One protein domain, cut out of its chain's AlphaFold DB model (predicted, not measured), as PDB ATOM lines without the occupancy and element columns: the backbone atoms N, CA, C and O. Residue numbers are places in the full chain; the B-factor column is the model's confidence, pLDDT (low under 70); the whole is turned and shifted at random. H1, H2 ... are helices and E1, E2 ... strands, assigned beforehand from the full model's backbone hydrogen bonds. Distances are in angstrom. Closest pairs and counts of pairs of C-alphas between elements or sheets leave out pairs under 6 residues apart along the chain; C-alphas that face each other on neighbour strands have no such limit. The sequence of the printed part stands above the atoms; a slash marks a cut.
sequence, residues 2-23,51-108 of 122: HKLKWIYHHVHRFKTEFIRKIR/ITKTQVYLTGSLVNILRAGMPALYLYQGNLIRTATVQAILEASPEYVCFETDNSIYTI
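This is residues 2 to 23 and 51 to 108 of the 122 residues of an uncharacterized protein of Fusicatenibacter sp. 2789STDY5834925 (UniProt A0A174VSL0). The sheet of E1, E6, E5 and E4 is a wall, bare on one face; over its other face lie the hairpin E2 and E3, set slantwise, and the link from E1 to E2, so that two small sheets are partly and loosely face to face. The helix H1 passes one end of this body, only grazing the larger sheet, and residues 2 to 10 stick out. The printed part has 80 residues, with one named helix followed along the chain by six named strands, E1 to E6; the class is mixed, helices and strands. The larger sheet, in the order E1, E6, E5, E4, is mixed, and the smaller is antiparallel. The whole is compact, with a radius of gyration of the C-alphas of 12.9 A, yet elongated, spanning 48 by 31 by 20 A.

In the larger sheet E1, residues 54 to 59, is an edge strand, parallel to its neighbour E6, residues 104 to 108, at 15 degrees; N 56 and O 105 are 2.8 A apart, within hydrogen-bond range. E5, residues 96 to 100, is antiparallel to E6 at 168 degrees, with N 106 and O 99 at 2.8 A. E4, residues 88 to 92, is the other edge strand, antiparallel to E5 at 168 degrees, with N 98 and O 91 at 2.8 A. E4, E5 and E6 form a meander, each strand the antiparallel neighbour of the one before; E4 and E5 are a hairpin, as are E5 and E6. E2, residues 71 to 76, and E3, residues 79 to 85, form a hairpin, antiparallel at 155 degrees, with N 81 and O 74 at 2.8 A. Residues 61 to 62 pair antiparallel with residues 74 to 75 of E2. The closest C-alphas of E1 and E2 are those of Thr 59 and Tyr 76, 6.9 A apart, while E2 and E6 are apart. H1, residues 4 to 23, only grazes the larger sheet, with its residues 15 to 22; its closest C-alphas to E4 are those of Ile 19 and Ala 92, 7.5 A apart. In H1, 15 of 16 O i to N i+4 pairs are within hydrogen-bond range.

H1 begins at C-alpha 4, (94.868, 66.893, 48.248), and is 29.7 A long. E1 measures 16.6 A, E2 15.4 A and E3 18.8 A; E4, E5 and E6 are shorter. E6 ends at C-alpha 108, (99.105, 52.231, 64.082).

The C-alphas of His 2 and Ile 51 are the two farthest apart, at 48.4 A. Residues 24 to 50 are not printed, and C-alphas 23 and 51 are 29.5 A apart across this cut. The link from E1 to E2, 11 residues, is long. Mean pLDDT of the printed part is 74.4; residues 2 to 23 and 51 to 52 are under 70, and H1 has a mean of 39.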
ATOM      1  N   HIS A   2      93.213  71.452  44.445       42.22
ATOM      2  CA  HIS A   2      94.637  71.721  44.755       42.22
ATOM      3  C   HIS A   2      95.091  71.341  46.184       42.22
ATOM      4  O   HIS A   2      96.288  71.301  46.452       42.22
ATOM      5  N   LYS A   3      94.164  71.030  47.108       33.28
ATOM      6  CA  LYS A   3      94.487  70.739  48.524       33.28
ATOM      7  C   LYS A   3      94.954  69.298  48.789       33.28
ATOM      8  O   LYS A   3      95.776  69.094  49.674       33.28
ATOM      9  N   LEU A   4      94.509  68.304  48.007       34.25
ATOM     10  CA  LEU A   4      94.868  66.893  48.248       34.25
ATOM     11  C   LEU A   4      96.325  66.558  47.893       34.25
ATOM     12  O   LEU A   4      96.946  65.727  48.553       34.25
ATOM     13  N   LYS A   5      96.900  67.236  46.892       31.31
ATOM     14  CA  LYS A   5      98.278  66.980  46.438       31.31
ATOM     15  C   LYS A   5      99.318  67.349  47.507       31.31
ATOM     16  O   LYS A   5     100.343  66.684  47.624       31.31
ATOM     17  N   TRP A   6      99.016  68.360  48.328       28.14
ATOM     18  CA  TRP A   6      99.852  68.768  49.461       28.14
ATOM     19  C   TRP A   6      99.868  67.730  50.578       28.14
ATOM     20  O   TRP A   6     100.939  67.412  51.080       28.14
ATOM     21  N   ILE A   7      98.710  67.161  50.923       39.47
ATOM     22  CA  ILE A   7      98.601  66.146  51.979       39.47
ATOM     23  C   ILE A   7      99.378  64.892  51.571       39.47
ATOM     24  O   ILE A   7     100.179  64.387  52.350       39.47
ATOM     25  N   TYR A   8      99.225  64.450  50.319       37.88
ATOM     26  CA  TYR A   8      99.926  63.271  49.810       37.88
ATOM     27  C   TYR A   8     101.450  63.460  49.802       37.88
ATOM     28  O   TYR A   8     102.193  62.591  50.253       37.88
ATOM     29  N   HIS A   9     101.928  64.628  49.359       36.94
ATOM     30  CA  HIS A   9     103.358  64.940  49.365       36.94
ATOM     31  C   HIS A   9     103.913  65.095  50.788       36.94
ATOM     32  O   HIS A   9     105.038  64.682  51.056       36.94
ATOM     33  N   HIS A  10     103.127  65.638  51.721       42.09
ATOM     34  CA  HIS A  10     103.529  65.770  53.119       42.09
ATOM     35  C   HIS A  10     103.629  64.402  53.801       42.09
ATOM     36  O   HIS A  10     104.657  64.098  54.395       42.09
ATOM     37  N   VAL A  11     102.630  63.533  53.619       43.56
ATOM     38  CA  VAL A  11     102.639  62.154  54.135       43.56
ATOM     39  C   VAL A  11     103.799  61.347  53.537       43.56
ATOM     40  O   VAL A  11     104.502  60.645  54.262       43.56
ATOM     41  N   HIS A  12     104.071  61.489  52.236       44.34
ATOM     42  CA  HIS A  12     105.173  60.783  51.573       44.34
ATOM     43  C   HIS A  12     106.563  61.304  51.986       44.34
ATOM     44  O   HIS A  12     107.506  60.526  52.163       44.34
ATOM     45  N   ARG A  13     106.700  62.621  52.193       39.25
ATOM     46  CA  ARG A  13     107.924  63.241  52.727       39.25
ATOM     47  C   ARG A  13     108.170  62.829  54.179       39.25
ATOM     48  O   ARG A  13     109.309  62.563  54.543       39.25
ATOM     49  N   PHE A  14     107.116  62.704  54.986       44.12
ATOM     50  CA  PHE A  14     107.218  62.153  56.338       44.12
ATOM     51  C   PHE A  14     107.629  60.679  56.322       44.12
ATOM     52  O   PHE A  14     108.551  60.323  57.046       44.12
ATOM     53  N   LYS A  15     107.041  59.841  55.452       42.91
ATOM     54  CA  LYS A  15     107.424  58.422  55.297       42.91
ATOM     55  C   LYS A  15     108.919  58.238  55.015       42.91
ATOM     56  O   LYS A  15     109.571  57.408  55.640       42.91
ATOM     57  N   THR A  16     109.467  59.015  54.084       37.62
ATOM     58  CA  THR A  16     110.866  58.869  53.642       37.62
ATOM     59  C   THR A  16     111.875  59.430  54.649       37.62
ATOM     60  O   THR A  16     112.903  58.798  54.906       37.62
ATOM     61  N   GLU A  17     111.570  60.563  55.282       37.69
ATOM     62  CA  GLU A  17     112.430  61.164  56.309       37.69
ATOM     63  C   GLU A  17     112.363  60.417  57.650       37.69
ATOM     64  O   GLU A  17     113.375  60.316  58.343       37.69
ATOM     65  N   PHE A  18     111.214  59.830  58.003       42.06
ATOM     66  CA  PHE A  18     111.053  59.007  59.205       42.06
ATOM     67  C   PHE A  18     111.963  57.773  59.166       42.06
ATOM     68  O   PHE A  18     112.761  57.568  60.078       42.06
ATOM     69  N   ILE A  19     111.944  57.017  58.062       44.44
ATOM     70  CA  ILE A  19     112.786  55.821  57.885       44.44
ATOM     71  C   ILE A  19     114.284  56.183  57.862       44.44
ATOM     72  O   ILE A  19     115.116  55.450  58.403       44.44
ATOM     73  N   ARG A  20     114.669  57.326  57.269       36.09
ATOM     74  CA  ARG A  20     116.067  57.798  57.313       36.09
ATOM     75  C   ARG A  20     116.503  58.220  58.714       36.09
ATOM     76  O   ARG A  20     117.631  57.929  59.099       36.09
ATOM     77  N   LYS A  21     115.632  58.881  59.476       36.44
ATOM     78  CA  LYS A  21     115.973  59.427  60.794       36.44
ATOM     79  C   LYS A  21     115.977  58.378  61.907       36.44
ATOM     80  O   LYS A  21     116.673  58.576  62.892       36.44
ATOM     81  N   ILE A  22     115.299  57.242  61.728       39.84
ATOM     82  CA  ILE A  22     115.446  56.079  62.624       39.84
ATOM     83  C   ILE A  22     116.830  55.431  62.468       39.84
ATOM     84  O   ILE A  22     117.421  55.025  63.463       39.84
ATOM     85  N   ARG A  23     117.410  55.414  61.254       37.59
ATOM     86  CA  ARG A  23     118.794  54.935  61.048       37.59
ATOM     87  C   ARG A  23     119.857  55.836  61.682       37.59
ATOM     88  O   ARG A  23     120.961  55.372  61.930       37.59
ATOM     89  N   ILE A  51     104.074  42.484  83.239       50.88
ATOM     90  CA  ILE A  51     103.063  43.523  83.197       50.88
ATOM     91  C   ILE A  51     102.614  43.464  81.751       50.88
ATOM     92  O   ILE A  51     103.326  43.894  80.842       50.88
ATOM     93  N   THR A  52     101.494  42.788  81.528       68.00
ATOM     94  CA  THR A  52     100.893  42.657  80.214       68.00
ATOM     95  C   THR A  52     100.474  44.058  79.806       68.00
ATOM     96  O   THR A  52      99.426  44.545  80.228       68.00
ATOM     97  N   LYS A  53     101.341  44.746  79.058       80.06
ATOM     98  CA  LYS A  53     101.027  46.053  78.491       80.06
ATOM     99  C   LYS A  53      99.823  45.901  77.575       80.06
ATOM    100  O   LYS A  53      99.742  44.951  76.792       80.06
ATOM    101  N   THR A  54      98.891  46.836  77.678       88.44
ATOM    102  CA  THR A  54      97.680  46.835  76.861       88.44
ATOM    103  C   THR A  54      98.071  46.987  75.399       88.44
ATOM    104  O   THR A  54      98.753  47.943  75.028       88.44
ATOM    105  N   GLN A  55      97.647  46.055  74.550       88.88
ATOM    106  CA  GLN A  55      97.860  46.185  73.114       88.88
ATOM    107  C   GLN A  55      96.749  47.029  72.498       88.88
ATOM    108  O   GLN A  55      95.565  46.766  72.709       88.88
ATOM    109  N   VAL A  56      97.134  48.044  71.733       89.44
ATOM    110  CA  VAL A  56      96.211  48.962  71.072       89.44
ATOM    111  C   VAL A  56      96.474  48.919  69.574       89.44
ATOM    112  O   VAL A  56      97.496  49.413  69.104       89.44
ATOM    113  N   TYR A  57      95.527  48.361  68.821       90.75
ATOM    114  CA  TYR A  57      95.577  48.297  67.362       90.75
ATOM    115  C   TYR A  57      94.590  49.288  66.772       90.75
ATOM    116  O   TYR A  57      93.403  49.264  67.101       90.75
ATOM    117  N   LEU A  58      95.069  50.170  65.902       88.94
ATOM    118  CA  LEU A  58      94.206  51.141  65.245       88.94
ATOM    119  C   LEU A  58      94.709  51.503  63.854       88.94
ATOM    120  O   LEU A  58      95.897  51.434  63.549       88.94
ATOM    121  N   THR A  59      93.778  51.930  63.008       89.38
ATOM    122  CA  THR A  59      94.091  52.538  61.714       89.38
ATOM    123  C   THR A  59      94.066  54.052  61.870       89.38
ATOM    124  O   THR A  59      93.067  54.613  62.326       89.38
ATOM    125  N   GLY A  60      95.156  54.723  61.510       88.19
ATOM    126  CA  GLY A  60      95.290  56.160  61.700       88.19
ATOM    127  C   GLY A  60      96.536  56.745  61.051       88.19
ATOM    128  O   GLY A  60      97.337  56.050  60.433       88.19
ATOM    129  N   SER A  61      96.700  58.053  61.215       87.25
ATOM    130  CA  SER A  61      97.840  58.790  60.664       87.25
ATOM    131  C   SER A  61      98.588  59.503  61.774       87.25
ATOM    132  O   SER A  61      97.978  60.228  62.559       87.25
ATOM    133  N   LEU A  62      99.910  59.352  61.813       89.12
ATOM    134  CA  LEU A  62     100.746  60.170  62.684       89.12
ATOM    135  C   LEU A  62     100.734  61.626  62.219       89.12
ATOM    136  O   LEU A  62     100.879  61.920  61.033       89.12
ATOM    137  N   VAL A  63     100.595  62.534  63.177       88.75
ATOM    138  CA  VAL A  63     100.656  63.985  62.955       88.75
ATOM    139  C   VAL A  63     102.062  64.516  63.215       88.75
ATOM    140  O   VAL A  63     102.480  65.496  62.601       88.75
ATOM    141  N   ASN A  64     102.817  63.862  64.097       85.62
ATOM    142  CA  ASN A  64     104.206  64.188  64.387       85.62
ATOM    143  C   ASN A  64     105.151  63.016  64.096       85.62
ATOM    144  O   ASN A  64     104.759  61.859  63.978       85.62
ATOM    145  N   ILE A  65     106.441  63.340  64.013       85.12
ATOM    146  CA  ILE A  65     107.510  62.341  64.000       85.12
ATOM    147  C   ILE A  65     107.520  61.654  65.370       85.12
ATOM    148  O   ILE A  65     107.748  62.330  66.375       85.12
ATOM    149  N   LEU A  66     107.321  60.333  65.406       88.19
ATOM    150  CA  LEU A  66     107.509  59.545  66.626       88.19
ATOM    151  C   LEU A  66     108.952  59.656  67.113       88.19
ATOM    152  O   LEU A  66     109.900  59.505  66.337       88.19
ATOM    153  N   ARG A  67     109.115  59.923  68.409       87.00
ATOM    154  CA  ARG A  67     110.412  60.020  69.080       87.00
ATOM    155  C   ARG A  67     110.288  59.475  70.492       87.00
ATOM    156  O   ARG A  67     109.366  59.863  71.206       87.00
ATOM    157  N   ALA A  68     111.243  58.643  70.898       85.62
ATOM    158  CA  ALA A  68     111.371  58.248  72.294       85.62
ATOM    159  C   ALA A  68     111.565  59.492  73.179       85.62
ATOM    160  O   ALA A  68     112.250  60.444  72.789       85.62
ATOM    161  N   GLY A  69     110.917  59.503  74.341       87.50
ATOM    162  CA  GLY A  69     110.893  60.642  75.258       87.50
ATOM    163  C   GLY A  69     109.868  61.727  74.909       87.50
ATOM    164  O   GLY A  69     109.702  62.665  75.686       87.50
ATOM    165  N   MET A  70     109.131  61.607  73.795       90.38
ATOM    166  CA  MET A  70     108.041  62.525  73.442       90.38
ATOM    167  C   MET A  70     106.703  61.789  73.269       90.38
ATOM    168  O   MET A  70     106.686  60.623  72.885       90.38
ATOM    169  N   PRO A  71     105.560  62.451  73.517       93.50
ATOM    170  CA  PRO A  71     104.246  61.910  73.177       93.50
ATOM    171  C   PRO A  71     104.057  61.720  71.668       93.50
ATOM    172  O   PRO A  71     104.461  62.571  70.865       93.50
ATOM    173  N   ALA A  72     103.364  60.650  71.285       92.19
ATOM    174  CA  ALA A  72     102.847  60.490  69.935       92.19
ATOM    175  C   ALA A  72     101.558  61.304  69.765       92.19
ATOM    176  O   ALA A  72     100.725  61.375  70.674       92.19
ATOM    177  N   LEU A  73     101.389  61.897  68.586       93.69
ATOM    178  CA  LEU A  73     100.162  62.547  68.147       93.69
ATOM    179  C   LEU A  73      99.668  61.839  66.893       93.69
ATOM    180  O   LEU A  73     100.389  61.766  65.894       93.69
ATOM    181  N   TYR A  74      98.439  61.338  66.928       90.88
ATOM    182  CA  TYR A  74      97.846  60.640  65.794       90.88
ATOM    183  C   TYR A  74      96.384  61.022  65.594       90.88
ATOM    184  O   TYR A  74      95.698  61.443  66.521       90.88
ATOM    185  N   LEU A  75      95.917  60.884  64.357       87.00
ATOM    186  CA  LEU A  75      94.518  61.042  63.991       87.00
ATOM    187  C   LEU A  75      93.840  59.678  63.971       87.00
ATOM    188  O   LEU A  75      94.288  58.774  63.264       87.00
ATOM    189  N   TYR A  76      92.733  59.567  64.694       86.69
ATOM    190  CA  TYR A  76      91.853  58.407  64.682       86.69
ATOM    191  C   TYR A  76      90.417  58.871  64.465       86.69
ATOM    192  O   TYR A  76      89.901  59.679  65.235       86.69
ATOM    193  N   GLN A  77      89.791  58.408  63.379       83.06
ATOM    194  CA  GLN A  77      88.427  58.804  62.993       83.06
ATOM    195  C   GLN A  77      88.215  60.336  62.966       83.06
ATOM    196  O   GLN A  77      87.167  60.843  63.347       83.06
ATOM    197  N   GLY A  78      89.237  61.090  62.544       81.50
ATOM    198  CA  GLY A  78      89.204  62.559  62.498       81.50
ATOM    199  C   GLY A  78      89.538  63.262  63.818       81.50
ATOM    200  O   GLY A  78      89.735  64.474  63.815       81.50
ATOM    201  N   ASN A  79      89.684  62.524  64.920       86.94
ATOM    202  CA  ASN A  79      90.063  63.072  66.219       86.94
ATOM    203  C   ASN A  79      91.578  63.025  66.416       86.94
ATOM    204  O   ASN A  79      92.211  61.997  66.173       86.94
ATOM    205  N   LEU A  80      92.153  64.131  66.887       90.06
ATOM    206  CA  LEU A  80      93.557  64.202  67.281       90.06
ATOM    207  C   LEU A  80      93.728  63.626  68.687       90.06
ATOM    208  O   LEU A  80      93.204  64.176  69.654       90.06
ATOM    209  N   ILE A  81      94.496  62.550  68.799       92.88
ATOM    210  CA  ILE A  81      94.783  61.867  70.056       92.88
ATOM    211  C   ILE A  81      96.258  62.049  70.404       92.88
ATOM    212  O   ILE A  81      97.142  61.944  69.551       92.88
ATOM    213  N   ARG A  82      96.512  62.314  71.688       94.50
ATOM    214  CA  ARG A  82      97.844  62.396  72.288       94.50
ATOM    215  C   ARG A  82      98.053  61.217  73.227       94.50
ATOM    216  O   ARG A  82      97.248  61.014  74.131       94.50
ATOM    217  N   THR A  83      99.137  60.472  73.038       93.06
ATOM    218  CA  THR A  83      99.502  59.355  73.924       93.06
ATOM    219  C   THR A  83     100.272  59.830  75.155       93.06
ATOM    220  O   THR A  83     100.691  60.988  75.250       93.06
ATOM    221  N   ALA A  84     100.540  58.901  76.075       92.69
ATOM    222  CA  ALA A  84     101.656  59.030  77.005       92.69
ATOM    223  C   ALA A  84     103.000  59.111  76.253       92.69
ATOM    224  O   ALA A  84     103.082  58.896  75.037       92.69
ATOM    225  N   THR A  85     104.061  59.444  76.983       91.94
ATOM    226  CA  THR A  85     105.413  59.523  76.431       91.94
ATOM    227  C   THR A  85     105.829  58.184  75.827       91.94
ATOM    228  O   THR A  85     105.740  57.146  76.480       91.94
ATOM    229  N   VAL A  86     106.298  58.219  74.579       91.69
ATOM    230  CA  VAL A  86     106.828  57.038  73.898       91.69
ATOM    231  C   VAL A  86     108.122  56.625  74.589       91.69
ATOM    232  O   VAL A  86     109.057  57.421  74.685       91.69
ATOM    233  N   GLN A  87     108.173  55.390  75.075       91.12
ATOM    234  CA  GLN A  87     109.363  54.803  75.683       91.12
ATOM    235  C   GLN A  87     110.302  54.261  74.609       91.12
ATOM    236  O   GLN A  87     111.480  54.609  74.588       91.12
ATOM    237  N   ALA A  88     109.764  53.472  73.680       87.12
ATOM    238  CA  ALA A  88     110.529  52.851  72.610       87.12
ATOM    239  C   ALA A  88     109.702  52.775  71.324       87.12
ATOM    240  O   ALA A  88     108.484  52.617  71.357       87.12
ATOM    241  N   ILE A  89     110.367  52.883  70.177       88.75
ATOM    242  CA  ILE A  89     109.771  52.549  68.882       88.75
ATOM    243  C   ILE A  89     110.196  51.112  68.605       88.75
ATOM    244  O   ILE A  89     111.389  50.851  68.483       88.75
ATOM    245  N   LEU A  90     109.234  50.194  68.579       89.31
ATOM    246  CA  LEU A  90     109.499  48.762  68.444       89.31
ATOM    247  C   LEU A  90     109.700  48.388  66.978       89.31
ATOM    248  O   LEU A  90     110.622  47.654  66.638       89.31
ATOM    249  N   GLU A  91     108.853  48.934  66.107       86.88
ATOM    250  CA  GLU A  91     108.896  48.658  64.680       86.88
ATOM    251  C   GLU A  91     108.367  49.846  63.880       86.88
ATOM    252  O   GLU A  91     107.434  50.531  64.296       86.88
ATOM    253  N   ALA A  92     108.950  50.090  62.711       85.88
ATOM    254  CA  ALA A  92     108.496  51.117  61.790       85.88
ATOM    255  C   ALA A  92     108.577  50.606  60.352       85.88
ATOM    256  O   ALA A  92     109.671  50.414  59.820       85.88
ATOM    257  N   SER A  93     107.416  50.452  59.721       85.69
ATOM    258  CA  SER A  93     107.255  50.035  58.329       85.69
ATOM    259  C   SER A  93     106.517  51.118  57.520       85.69
ATOM    260  O   SER A  93     105.874  52.007  58.092       85.69
ATOM    261  N   PRO A  94     106.569  51.101  56.177       81.31
ATOM    262  CA  PRO A  94     105.734  51.977  55.356       81.31
ATOM    263  C   PRO A  94     104.223  51.771  55.553       81.31
ATOM    264  O   PRO A  94     103.450  52.684  55.242       81.31
ATOM    265  N   GLU A  95     103.792  50.603  56.026       85.00
ATOM    266  CA  GLU A  95     102.385  50.251  56.239       85.00
ATOM    267  C   GLU A  95     101.904  50.537  57.661       85.00
ATOM    268  O   GLU A  95     100.753  50.926  57.832       85.00
ATOM    269  N   TYR A  96     102.767  50.405  58.668       88.81
ATOM    270  CA  TYR A  96     102.400  50.600  60.068       88.81
ATOM    271  C   TYR A  96     103.587  51.028  60.926       88.81
ATOM    272  O   TYR A  96     104.746  50.975  60.520       88.81
ATOM    273  N   VAL A  97     103.298  51.424  62.158       90.50
ATOM    274  CA  VAL A  97     104.306  51.653  63.189       90.50
ATOM    275  C   VAL A  97     103.864  51.036  64.505       90.50
ATOM    276  O   VAL A  97     102.687  51.104  64.858       90.50
ATOM    277  N   CYS A  98     104.812  50.453  65.225       92.44
ATOM    278  CA  CYS A  98     104.623  49.902  66.551       92.44
ATOM    279  C   CYS A  98     105.507  50.653  67.548       92.44
ATOM    280  O   CYS A  98     106.718  50.794  67.346       92.44
ATOM    281  N   PHE A  99     104.918  51.164  68.622       92.69
ATOM    282  CA  PHE A  99     105.652  51.875  69.661       92.69
ATOM    283  C   PHE A  99     105.074  51.602  71.041       92.69
ATOM    284  O   PHE A  99     103.890  51.336  71.227       92.69
ATOM    285  N   GLU A 100     105.946  51.694  72.025       90.88
ATOM    286  CA  GLU A 100     105.670  51.391  73.411       90.88
ATOM    287  C   GLU A 100     105.545  52.677  74.226       90.88
ATOM    288  O   GLU A 100     106.290  53.641  74.043       90.88
ATOM    289  N   THR A 101     104.602  52.669  75.157       92.00
ATOM    290  CA  THR A 101     104.411  53.685  76.194       92.00
ATOM    291  C   THR A 101     104.573  53.040  77.574       92.00
ATOM    292  O   THR A 101     104.990  51.885  77.690       92.00
ATOM    293  N   ASP A 102     104.268  53.779  78.638       87.69
ATOM    294  CA  ASP A 102     104.331  53.281  80.013       87.69
ATOM    295  C   ASP A 102     103.505  52.005  80.221       87.69
ATOM    296  O   ASP A 102     104.031  51.028  80.752       87.69
ATOM    297  N   ASN A 103     102.270  51.980  79.719       87.56
ATOM    298  CA  ASN A 103     101.314  50.904  79.994       87.56
ATOM    299  C   ASN A 103     100.760  50.214  78.743       87.56
ATOM    300  O   ASN A 103     100.053  49.213  78.865       87.56
ATOM    301  N   SER A 104     101.081  50.719  77.551       89.69
ATOM    302  CA  SER A 104     100.488  50.231  76.305       89.69
ATOM    303  C   SER A 104     101.501  50.093  75.178       89.69
ATOM    304  O   SER A 104     102.444  50.881  75.070       89.69
ATOM    305  N   ILE A 105     101.253  49.128  74.298       91.75
ATOM    306  CA  ILE A 105     101.933  48.973  73.012       91.75
ATOM    307  C   ILE A 105     100.931  49.348  71.925       91.75
ATOM    308  O   ILE A 105      99.885  48.717  71.790       91.75
ATOM    309  N   TYR A 106     101.243  50.395  71.173       93.25
ATOM    310  CA  TYR A 106     100.416  50.899  70.087       93.25
ATOM    311  C   TYR A 106     100.925  50.378  68.755       93.25
ATOM    312  O   TYR A 106     102.101  50.544  68.444       93.25
ATOM    313  N   THR A 107     100.016  49.857  67.940       93.12
ATOM    314  CA  THR A 107     100.243  49.527  66.535       93.12
ATOM    315  C   THR A 107      99.292  50.360  65.687       93.12
ATOM    316  O   THR A 107      98.075  50.160  65.709       93.12
ATOM    317  N   ILE A 108      99.850  51.323  64.955       92.00
ATOM    318  CA  ILE A 108      99.105  52.231  64.082       92.00
ATOM    319  C   ILE A 108      99.355  51.832  62.632       92.00
ATOM    320  O   ILE A 108     100.464  52.008  62.129       92.00
TER     321      ILE A 108